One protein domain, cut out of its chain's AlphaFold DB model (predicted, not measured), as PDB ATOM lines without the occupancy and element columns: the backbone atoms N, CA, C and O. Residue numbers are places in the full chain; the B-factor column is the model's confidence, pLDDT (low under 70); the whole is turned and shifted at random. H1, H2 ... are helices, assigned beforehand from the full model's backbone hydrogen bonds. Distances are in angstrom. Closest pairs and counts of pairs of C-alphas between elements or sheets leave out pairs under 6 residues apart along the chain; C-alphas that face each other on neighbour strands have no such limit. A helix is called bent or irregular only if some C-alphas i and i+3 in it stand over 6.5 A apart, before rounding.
ATOM      1  N   ALA A   9     -52.319 -23.989 -34.222       84.31
ATOM      2  CA  ALA A   9     -51.529 -24.511 -35.336       84.31
ATOM      3  C   ALA A   9     -51.335 -23.488 -36.470       84.31
ATOM      4  O   ALA A   9     -50.225 -23.331 -36.975       84.31
ATOM      5  N   VAL A  10     -52.383 -22.742 -36.841       88.81
ATOM      6  CA  VAL A  10     -52.294 -21.699 -37.880       88.81
ATOM      7  C   VAL A  10     -51.356 -20.575 -37.442       88.81
ATOM      8  O   VAL A  10     -50.533 -20.116 -38.235       88.81
ATOM      9  N   LYS A  11     -51.430 -20.155 -36.172       92.69
ATOM     10  CA  LYS A  11     -50.510 -19.149 -35.623       92.69
ATOM     11  C   LYS A  11     -49.059 -19.630 -35.689       92.69
ATOM     12  O   LYS A  11     -48.199 -18.890 -36.161       92.69
ATOM     13  N   ALA A  12     -48.792 -20.864 -35.261       92.06
ATOM     14  CA  ALA A  12     -47.451 -21.441 -35.298       92.06
ATOM     15  C   ALA A  12     -46.904 -21.550 -36.730       92.06
ATOM     16  O   ALA A  12     -45.787 -21.109 -36.981       92.06
ATOM     17  N   GLY A  13     -47.710 -22.031 -37.685       91.62
ATOM     18  CA  GLY A  13     -47.323 -22.098 -39.098       91.62
ATOM     19  C   GLY A  13     -46.986 -20.727 -39.692       91.62
ATOM     20  O   GLY A  13     -45.992 -20.587 -40.406       91.62
ATOM     21  N   TYR A  14     -47.751 -19.686 -39.339       94.62
ATOM     22  CA  TYR A  14     -47.432 -18.310 -39.726       94.62
ATOM     23  C   TYR A  14     -46.085 -17.843 -39.149       94.62
ATOM     24  O   TYR A  14     -45.285 -17.249 -39.874       94.62
ATOM     25  N   ILE A  15     -45.799 -18.138 -37.875       96.00
ATOM     26  CA  ILE A  15     -44.505 -17.808 -37.261       96.00
ATOM     27  C   ILE A  15     -43.362 -18.564 -37.937       96.00
ATOM     28  O   ILE A  15     -42.368 -17.926 -38.275       96.00
ATOM     29  N   SER A  16     -43.499 -19.864 -38.212       94.12
ATOM     30  CA  SER A  16     -42.485 -20.633 -38.951       94.12
ATOM     31  C   SER A  16     -42.202 -20.016 -40.326       94.12
ATOM     32  O   SER A  16     -41.046 -19.781 -40.680       94.12
ATOM     33  N   GLY A  17     -43.249 -19.651 -41.072       94.75
ATOM     34  CA  GLY A  17     -43.108 -18.957 -42.355       94.75
ATOM     35  C   GLY A  17     -42.420 -17.594 -42.223       94.75
ATOM     36  O   GLY A  17     -41.557 -17.251 -43.030       94.75
ATOM     37  N   ARG A  18     -42.735 -16.822 -41.175       95.19
ATOM     38  CA  ARG A  18     -42.095 -15.524 -40.927       95.19
ATOM     39  C   ARG A  18     -40.625 -15.676 -40.542       95.19
ATOM     40  O   ARG A  18     -39.807 -14.928 -41.069       95.19
ATOM     41  N   ARG A  19     -40.279 -16.667 -39.713       95.25
ATOM     42  CA  ARG A  19     -38.888 -17.010 -39.364       95.25
ATOM     43  C   ARG A  19     -38.059 -17.364 -40.596       95.25
ATOM     44  O   ARG A  19     -36.854 -17.128 -40.615       95.25
ATOM     45  N   ALA A  20     -38.686 -17.882 -41.652       93.81
ATOM     46  CA  ALA A  20     -37.974 -18.162 -42.890       93.81
ATOM     47  C   ALA A  20     -37.486 -16.896 -43.632       93.81
ATOM     48  O   ALA A  20     -36.592 -16.993 -44.475       93.81
ATOM     49  N   ILE A  21     -38.064 -15.735 -43.315       95.06
ATOM     50  CA  ILE A  21     -37.806 -14.443 -43.961       95.06
ATOM     51  C   ILE A  21     -37.045 -13.509 -43.011       95.06
ATOM     52  O   ILE A  21     -36.072 -12.884 -43.413       95.06
ATOM     53  N   ASP A  22     -37.507 -13.406 -41.765       95.38
ATOM     54  CA  ASP A  22     -37.023 -12.456 -40.764       95.38
ATOM     55  C   ASP A  22     -37.233 -13.036 -39.353       95.38
ATOM     56  O   ASP A  22     -38.352 -13.069 -38.823       95.38
ATOM     57  N   LEU A  23     -36.143 -13.538 -38.766       95.06
ATOM     58  CA  LEU A  23     -36.133 -14.201 -37.460       95.06
ATOM     59  C   LEU A  23     -36.483 -13.238 -36.322       95.06
ATOM     60  O   LEU A  23     -37.259 -13.596 -35.434       95.06
ATOM     61  N   ASP A  24     -35.963 -12.012 -36.374       95.06
ATOM     62  CA  ASP A  24     -36.149 -11.015 -35.321       95.06
ATOM     63  C   ASP A  24     -37.584 -10.489 -35.308       95.06
ATOM     64  O   ASP A  24     -38.207 -10.420 -34.245       95.06
ATOM     65  N   ALA A  25     -38.161 -10.197 -36.480       95.50
ATOM     66  CA  ALA A  25     -39.565  -9.803 -36.565       95.50
ATOM     67  C   ALA A  25     -40.504 -10.934 -36.122       95.50
ATOM     68  O   ALA A  25     -41.514 -10.675 -35.466       95.50
ATOM     69  N   ALA A  26     -40.189 -12.189 -36.458       96.44
ATOM     70  CA  ALA A  26     -40.966 -13.332 -35.991       96.44
ATOM     71  C   ALA A  26     -40.913 -13.471 -34.461       96.44
ATOM     72  O   ALA A  26     -41.961 -13.634 -33.834       96.44
ATOM     73  N   ARG A  27     -39.723 -13.349 -33.851       97.38
ATOM     74  CA  ARG A  27     -39.570 -13.355 -32.389       97.38
ATOM     75  C   ARG A  27     -40.372 -12.227 -31.740       97.38
ATOM     76  O   ARG A  27     -41.152 -12.495 -30.828       97.38
ATOM     77  N   ALA A  28     -40.251 -10.999 -32.245       97.06
ATOM     78  CA  ALA A  28     -40.962  -9.839 -31.709       97.06
ATOM     79  C   ALA A  28     -42.493 -10.018 -31.734       97.06
ATOM     80  O   ALA A  28     -43.181  -9.622 -30.791       97.06
ATOM     81  N   LEU A  29     -43.036 -10.657 -32.777       96.56
ATOM     82  CA  LEU A  29     -44.463 -10.986 -32.849       96.56
ATOM     83  C   LEU A  29     -44.885 -11.966 -31.751       96.56
ATOM     84  O   LEU A  29     -45.923 -11.757 -31.125       96.56
ATOM     85  N   VAL A  30     -44.089 -13.011 -31.507       97.19
ATOM     86  CA  VAL A  30     -44.371 -13.990 -30.448       97.19
ATOM     87  C   VAL A  30     -44.297 -13.342 -29.068       97.19
ATOM     88  O   VAL A  30     -45.218 -13.519 -28.270       97.19
ATOM     89  N   GLU A  31     -43.266 -12.541 -28.798       97.38
ATOM     90  CA  GLU A  31     -43.122 -11.807 -27.535       97.38
ATOM     91  C   GLU A  31     -44.318 -10.885 -27.257       97.38
ATOM     92  O   GLU A  31     -44.839 -10.861 -26.138       97.38
ATOM     93  N   ALA A  32     -44.799 -10.173 -28.281       96.50
ATOM     94  CA  ALA A  32     -45.906  -9.228 -28.156       96.50
ATOM     95  C   ALA A  32     -47.235  -9.892 -27.757       96.50
ATOM     96  O   ALA A  32     -48.030  -9.288 -27.032       96.50
ATOM     97  N   VAL A  33     -47.485 -11.127 -28.205       94.75
ATOM     98  CA  VAL A  33     -48.731 -11.855 -27.906       94.75
ATOM     99  C   VAL A  33     -48.596 -12.822 -26.729       94.75
ATOM    100  O   VAL A  33     -49.601 -13.265 -26.187       94.75
ATOM    101  N   TRP A  34     -47.380 -13.121 -26.265       96.06
ATOM    102  CA  TRP A  34     -47.122 -14.218 -25.326       96.06
ATOM    103  C   TRP A  34     -48.020 -14.228 -24.082       96.06
ATOM    104  O   TRP A  34     -48.489 -15.279 -23.655       96.06
ATOM    105  N   LYS A  35     -48.285 -13.058 -23.485       94.50
ATOM    106  CA  LYS A  35     -49.080 -12.953 -22.249       94.50
ATOM    107  C   LYS A  35     -50.578 -13.205 -22.448       94.50
ATOM    108  O   LYS A  35     -51.260 -13.490 -21.465       94.50
ATOM    109  N   THR A  36     -51.096 -13.070 -23.669       93.31
ATOM    110  CA  THR A  36     -52.525 -13.251 -23.974       93.31
ATOM    111  C   THR A  36     -52.850 -14.654 -24.479       93.31
ATOM    112  O   THR A  36     -54.019 -15.031 -24.504       93.31
ATOM    113  N   GLU A  37     -51.832 -15.428 -24.846       95.12
ATOM    114  CA  GLU A  37     -51.972 -16.787 -25.358       95.12
ATOM    115  C   GLU A  37     -52.143 -17.824 -24.225       95.12
ATOM    116  O   GLU A  37     -51.613 -17.699 -23.108       95.12
ATOM    117  N   ASP A  38     -52.901 -18.883 -24.513       92.88
ATOM    118  CA  ASP A  38     -53.067 -20.029 -23.616       92.88
ATOM    119  C   ASP A  38     -51.831 -20.955 -23.624       92.88
ATOM    120  O   ASP A  38     -50.799 -20.670 -24.235       92.88
ATOM    121  N   ALA A  39     -51.863 -22.044 -22.852       91.56
ATOM    122  CA  ALA A  39     -50.717 -22.949 -22.761       91.56
ATOM    123  C   ALA A  39     -50.404 -23.655 -24.093       91.56
ATOM    124  O   ALA A  39     -49.229 -23.863 -24.386       91.56
ATOM    125  N   ASP A  40     -51.426 -23.996 -24.884       89.19
ATOM    126  CA  ASP A  40     -51.262 -24.710 -26.156       89.19
ATOM    127  C   ASP A  40     -50.695 -23.817 -27.247       89.19
ATOM    128  O   ASP A  40     -49.680 -24.141 -27.861       89.19
ATOM    129  N   SER A  41     -51.273 -22.630 -27.396       92.94
ATOM    130  CA  SER A  41     -50.800 -21.625 -28.335       92.94
ATOM    131  C   SER A  41     -49.352 -21.243 -28.045       92.94
ATOM    132  O   SER A  41     -48.538 -21.211 -28.963       92.94
ATOM    133  N   ARG A  42     -48.977 -21.042 -26.774       96.31
ATOM    134  CA  ARG A  42     -47.584 -20.739 -26.398       96.31
ATOM    135  C   ARG A  42     -46.626 -21.885 -26.699       96.31
ATOM    136  O   ARG A  42     -45.540 -21.634 -27.213       96.31
ATOM    137  N   PHE A  43     -47.021 -23.128 -26.421       93.38
ATOM    138  CA  PHE A  43     -46.196 -24.294 -26.735       93.38
ATOM    139  C   PHE A  43     -45.937 -24.411 -28.241       93.38
ATOM    140  O   PHE A  43     -44.785 -24.529 -28.651       93.38
ATOM    141  N   ARG A  44     -46.976 -24.271 -29.074       92.44
ATOM    142  CA  ARG A  44     -46.842 -24.351 -30.538       92.44
ATOM    143  C   ARG A  44     -46.081 -23.169 -31.138       92.44
ATOM    144  O   ARG A  44     -45.232 -23.367 -32.004       92.44
ATOM    145  N   LEU A  45     -46.330 -21.948 -30.655       95.69
ATOM    146  CA  LEU A  45     -45.575 -20.754 -31.059       95.69
ATOM    147  C   LEU A  45     -44.084 -20.902 -30.745       95.69
ATOM    148  O   LEU A  45     -43.249 -20.549 -31.571       95.69
ATOM    149  N   LEU A  46     -43.748 -21.452 -29.577       96.06
ATOM    150  CA  LEU A  46     -42.368 -21.761 -29.211       96.06
ATOM    151  C   LEU A  46     -41.795 -22.906 -30.055       96.06
ATOM    152  O   LEU A  46     -40.632 -22.860 -30.444       96.06
ATOM    153  N   GLY A  47     -42.613 -23.900 -30.400       93.12
ATOM    154  CA  GLY A  47     -42.251 -24.985 -31.313       93.12
ATOM    155  C   GLY A  47     -41.752 -24.486 -32.671       93.12
ATOM    156  O   GLY A  47     -40.802 -25.055 -33.206       93.12
ATOM    157  N   ALA A  48     -42.294 -23.373 -33.174       94.19
ATOM    158  CA  ALA A  48     -41.838 -22.741 -34.414       94.19
ATOM    159  C   ALA A  48     -40.368 -22.266 -34.368       94.19
ATOM    160  O   ALA A  48     -39.756 -22.083 -35.416       94.19
ATOM    161  N   PHE A  49     -39.770 -22.098 -33.181       95.25
ATOM    162  CA  PHE A  49     -38.359 -21.717 -33.023       95.25
ATOM    163  C   PHE A  49     -37.391 -22.889 -33.224       95.25
ATOM    164  O   PHE A  49     -36.193 -22.656 -33.360       95.25
ATOM    165  N   ARG A  50     -37.877 -24.144 -33.245       90.25
ATOM    166  CA  ARG A  50     -37.030 -25.331 -33.481       90.25
ATOM    167  C   ARG A  50     -36.268 -25.220 -34.798       90.25
ATOM    168  O   ARG A  50     -35.123 -25.657 -34.886       90.25
ATOM    169  N   GLU A  51     -36.899 -24.623 -35.801       86.75
ATOM    170  CA  GLU A  51     -36.278 -24.325 -37.080       86.75
ATOM    171  C   GLU A  51     -35.635 -22.937 -37.052       86.75
ATOM    172  O   GLU A  51     -36.246 -21.941 -36.646       86.75
ATOM    173  N   ARG A  52     -34.390 -22.869 -37.538       90.69
ATOM    174  CA  ARG A  52     -33.616 -21.620 -37.652       90.69
ATOM    175  C   ARG A  52     -33.490 -20.884 -36.319       90.69
ATOM    176  O   ARG A  52     -33.721 -19.679 -36.236       90.69
ATOM    177  N   LEU A  53     -33.178 -21.622 -35.261       93.19
ATOM    178  CA  LEU A  53     -32.906 -21.049 -33.951       93.19
ATOM    179  C   LEU A  53     -31.684 -20.114 -34.024       93.19
ATOM    180  O   LEU A  53     -30.689 -20.450 -34.665       93.19
ATOM    181  N   SER A  54     -31.758 -18.947 -33.385       92.31
ATOM    182  CA  SER A  54     -30.706 -17.924 -33.434       92.31
ATOM    183  C   SER A  54     -30.269 -17.494 -32.040       92.31
ATOM    184  O   SER A  54     -31.072 -17.505 -31.112       92.31
ATOM    185  N   GLU A  55     -29.021 -17.045 -31.887       92.94
ATOM    186  CA  GLU A  55     -28.502 -16.496 -30.621       92.94
ATOM    187  C   GLU A  55     -29.388 -15.383 -30.044       92.94
ATOM    188  O   GLU A  55     -29.593 -15.302 -28.832       92.94
ATOM    189  N   ALA A  56     -29.975 -14.563 -30.917       93.50
ATOM    190  CA  ALA A  56     -30.862 -13.470 -30.540       93.50
ATOM    191  C   ALA A  56     -32.164 -13.946 -29.861       93.50
ATOM    192  O   ALA A  56     -32.819 -13.161 -29.177       93.50
ATOM    193  N   ASP A  57     -32.531 -15.229 -29.985       96.38
ATOM    194  CA  ASP A  57     -33.681 -15.817 -29.288       96.38
ATOM    195  C   ASP A  57     -33.403 -16.073 -27.791       96.38
ATOM    196  O   ASP A  57     -34.335 -16.248 -27.003       96.38
ATOM    197  N   ALA A  58     -32.136 -16.049 -27.358       94.31
ATOM    198  CA  ALA A  58     -31.736 -16.406 -25.997       94.31
ATOM    199  C   ALA A  58     -32.419 -15.588 -24.879       94.31
ATOM    200  O   ALA A  58     -32.848 -16.205 -23.898       94.31
ATOM    201  N   PRO A  59     -32.552 -14.245 -24.961       95.06
ATOM    202  CA  PRO A  59     -33.223 -13.465 -23.918       95.06
ATOM    203  C   PRO A  59     -34.687 -13.874 -23.730       95.06
ATOM    204  O   PRO A  59     -35.137 -14.051 -22.596       95.06
ATOM    205  N   PHE A  60     -35.406 -14.091 -24.837       96.69
ATOM    206  CA  PHE A  60     -36.792 -14.544 -24.804       96.69
ATOM    207  C   PHE A  60     -36.899 -15.924 -24.161       96.69
ATOM    208  O   PHE A  60     -37.622 -16.075 -23.178       96.69
ATOM    209  N   LEU A  61     -36.126 -16.904 -24.634       96.38
ATOM    210  CA  LEU A  61     -36.166 -18.272 -24.110       96.38
ATOM    211  C   LEU A  61     -35.849 -18.330 -22.608       96.38
ATOM    212  O   LEU A  61     -36.571 -18.974 -21.842       96.38
ATOM    213  N   LYS A  62     -34.823 -17.598 -22.153       94.38
ATOM    214  CA  LYS A  62     -34.463 -17.511 -20.727       94.38
ATOM    215  C   LYS A  62     -35.595 -16.925 -19.880       94.38
ATOM    216  O   LYS A  62     -35.814 -17.376 -18.759       94.38
ATOM    217  N   SER A  63     -36.360 -15.970 -20.413       95.75
ATOM    218  CA  SER A  63     -37.511 -15.401 -19.698       95.75
ATOM    219  C   SER A  63     -38.618 -16.430 -19.409       95.75
ATOM    220  O   SER A  63     -39.387 -16.254 -18.459       95.75
ATOM    221  N   LEU A  64     -38.673 -17.527 -20.177       96.62
ATOM    222  CA  LEU A  64     -39.701 -18.566 -20.065       96.62
ATOM    223  C   LEU A  64     -39.469 -19.552 -18.917       96.62
ATOM    224  O   LEU A  64     -40.327 -20.394 -18.678       96.62
ATOM    225  N   GLU A  65     -38.375 -19.448 -18.158       93.44
ATOM    226  CA  GLU A  65     -38.149 -20.275 -16.960       93.44
ATOM    227  C   GLU A  65     -39.317 -20.178 -15.958       93.44
ATOM    228  O   GLU A  65     -39.673 -21.147 -15.282       93.44
ATOM    229  N   LYS A  66     -39.967 -19.011 -15.908       92.75
ATOM    230  CA  LYS A  66     -41.107 -18.716 -15.028       92.75
ATOM    231  C   LYS A  66     -42.465 -18.943 -15.694       92.75
ATOM    232  O   LYS A  66     -43.483 -18.497 -15.165       92.75
ATOM    233  N   ASP A  67     -42.506 -19.595 -16.856       96.69
ATOM    234  CA  ASP A  67     -43.768 -19.873 -17.530       96.69
ATOM    235  C   ASP A  67     -44.662 -20.792 -16.680       96.69
ATOM    236  O   ASP A  67     -44.213 -21.781 -16.099       96.69
ATOM    237  N   ARG A  68     -45.959 -20.478 -16.621       93.50
ATOM    238  CA  ARG A  68     -46.951 -21.256 -15.865       93.50
ATOM    239  C   ARG A  68     -47.148 -22.683 -16.385       93.50
ATOM    240  O   ARG A  68     -47.596 -23.534 -15.628       93.50
ATOM    241  N   ALA A  69     -46.853 -22.950 -17.659       91.56
ATOM    242  CA  ALA A  69     -47.054 -24.259 -18.270       91.56
ATOM    243  C   ALA A  69     -45.748 -25.082 -18.234       91.56
ATOM    244  O   ALA A  69     -44.769 -24.691 -18.874       91.56
ATOM    245  N   PRO A  70     -45.705 -26.243 -17.547       89.50
ATOM    246  CA  PRO A  70     -44.510 -27.089 -17.479       89.50
ATOM    247  C   PRO A  70     -43.934 -27.465 -18.850       89.50
ATOM    248  O   PRO A  70     -42.732 -27.321 -19.051       89.50
ATOM    249  N   ARG A  71     -44.782 -27.843 -19.819       88.44
ATOM    250  CA  ARG A  71     -44.337 -28.193 -21.181       88.44
ATOM    251  C   ARG A  71     -43.674 -27.035 -21.930       88.44
ATOM    252  O   ARG A  71     -42.741 -27.252 -22.694       88.44
ATOM    253  N   VAL A  72     -44.106 -25.800 -21.675       93.88
ATOM    254  CA  VAL A  72     -43.504 -24.597 -22.273       93.88
ATOM    255  C   VAL A  72     -42.118 -24.348 -21.679       93.88
ATOM    256  O   VAL A  72     -41.177 -24.086 -22.425       93.88
ATOM    257  N   ARG A  73     -41.965 -24.505 -20.356       94.25
ATOM    258  CA  ARG A  73     -40.655 -24.419 -19.687       94.25
ATOM    259  C   ARG A  73     -39.679 -25.467 -20.219       94.25
ATOM    260  O   ARG A  73     -38.562 -25.117 -20.588       94.25
ATOM    261  N   ALA A  74     -40.126 -26.721 -20.312       91.38
ATOM    262  CA  ALA A  74     -39.319 -27.828 -20.820       91.38
ATOM    263  C   ALA A  74     -38.875 -27.594 -22.273       91.38
ATOM    264  O   ALA A  74     -37.695 -27.732 -22.589       91.38
ATOM    265  N   LEU A  75     -39.790 -27.161 -23.149       93.25
ATOM    266  CA  LEU A  75     -39.443 -26.842 -24.533       93.25
ATOM    267  C   LEU A  75     -38.464 -25.663 -24.624       93.25
ATOM    268  O   LEU A  75     -37.534 -25.718 -25.424       93.25
ATOM    269  N   SER A  76     -38.625 -24.627 -23.796       95.12
ATOM    270  CA  SER A  76     -37.673 -23.511 -23.766       95.12
ATOM    271  C   SER A  76     -36.267 -23.980 -23.388       95.12
ATOM    272  O   SER A  76     -35.303 -23.648 -24.074       95.12
ATOM    273  N   GLN A  77     -36.144 -24.822 -22.357       92.88
ATOM    274  CA  GLN A  77     -34.861 -25.405 -21.949       92.88
ATOM    275  C   GLN A  77     -34.232 -26.243 -23.072       92.88
ATOM    276  O   GLN A  77     -33.065 -26.027 -23.398       92.88
ATOM    277  N   ARG A  78     -35.023 -27.094 -23.749       92.31
ATOM    278  CA  ARG A  78     -34.579 -27.850 -24.940       92.31
ATOM    279  C   ARG A  78     -34.074 -26.951 -26.070       92.31
ATOM    280  O   ARG A  78     -33.195 -27.361 -26.824       92.31
ATOM    281  N   LEU A  79     -34.653 -25.762 -26.242       94.00
ATOM    282  CA  LEU A  79     -34.221 -24.812 -27.266       94.00
ATOM    283  C   LEU A  79     -32.953 -24.069 -26.841       94.00
ATOM    284  O   LEU A  79     -32.049 -23.938 -27.655       94.00
ATOM    285  N   ILE A  80     -32.836 -23.646 -25.578       92.94
ATOM    286  CA  ILE A  80     -31.652 -22.927 -25.074       92.94
ATOM    287  C   ILE A  80     -30.366 -23.712 -25.349       92.94
ATOM    288  O   ILE A  80     -29.400 -23.143 -25.846       92.94
ATOM    289  N   VAL A  81     -30.367 -25.020 -25.085       90.12
ATOM    290  CA  VAL A  81     -29.186 -25.881 -25.282       90.12
ATOM    291  C   VAL A  81     -28.846 -26.131 -26.756       90.12
ATOM    292  O   VAL A  81     -27.765 -26.624 -27.064       90.12
ATOM    293  N   LYS A  82     -29.762 -25.801 -27.675       90.25
ATOM    294  CA  LYS A  82     -29.573 -25.893 -29.130       90.25
ATOM    295  C   LYS A  82     -29.225 -24.549 -29.771       90.25
ATOM    296  O   LYS A  82     -29.053 -24.501 -30.988       90.25
TER     297      LYS A  82
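This is residues 9 to 82 of the 319 residues of an uncharacterized protein of Rhizobium sp. BK696 (UniProt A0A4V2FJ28). Five helices pack in two layers: H1, H3 and H5 lie side by side in a row, with H3 in the middle and running the same way as both its neighbours, and H2 and H4 make a second layer over one side of that row. The chain passes back and forth between the layers through tight links, and H2 and H4 run the same way as each other. The printed part has 74 residues, with five named helices in the order H1 H2 H3 H4 H5 and no named strand; its class is all helix. It is compact, with a radius of gyration of the C-alphas of 10.9 A, and rounded, with spans of 30 by 25 by 17 A.

The longest helices by residues have 12 each: H3, residues 39 to 50, is 17.5 A from first to last C-alpha, and H4, residues 55 to 66, is 20.2 A. H4 is irregular: C-alphas 56 and 59 are 7.0 A apart. H1 is residues 9 to 19, 15.2 A long, and begins at C-alpha 9, (-51.529, -24.511, -35.336). H2 is residues 23 to 33, 16.0 A long. H5 is residues 70 to 80, 15.5 A long, and ends at C-alpha 80, (-31.652, -22.927, -25.074).

H3 touches H1 at a shallow tilt of 30 degrees, the same way; their closest C-alphas, those of Ala 12 and Leu 45, are 4.7 A apart. H3 also touches H5, at a shallow tilt of 14 degrees, the same way, with the closest C-alphas, Phe 43 and Val 72, at 5.2 A. H2 and H3 are close but not clearly touching, with the C-alphas of Val 30 and Leu 45 closest at 6.9 A. H1, H2 and H3 form an up and down bundle, in which each helix runs against the one before it. H1 and H2 are a helical hairpin; they touch, closest at the C-alphas of Arg 19 and Ala 26, 5.4 A, at a tilt of 36 degrees, only just steep. H4 and H5 are also a helical hairpin and touch at a shallow tilt of 26 degrees, opposite ways, with the C-alphas of Leu 61 and Ser 76 closest at 5.5 A. H4, with residues 56 to 60 alone, only just touches H2, with 3 pairs of C-alphas within 8 A; the closest are Arg 27 and Asp 57, 7.1 A. H3 and H4 are only just apart, closest at 8.4 A; H1 is apart from H4 and H5, and H2 from H5. Every O i to N i+4 pair is within hydrogen-bond range in H1, H2 and H5, against 6 of 8 in H3 and 4 of 8 in H4.

The two C-alphas farthest apart are those of Ile 21 and Arg 68, 30.3 A. The four links between helices are tight, and the printed part has no cut. The mean pLDDT of the printed part is 93.7, and no printed residue is under 70.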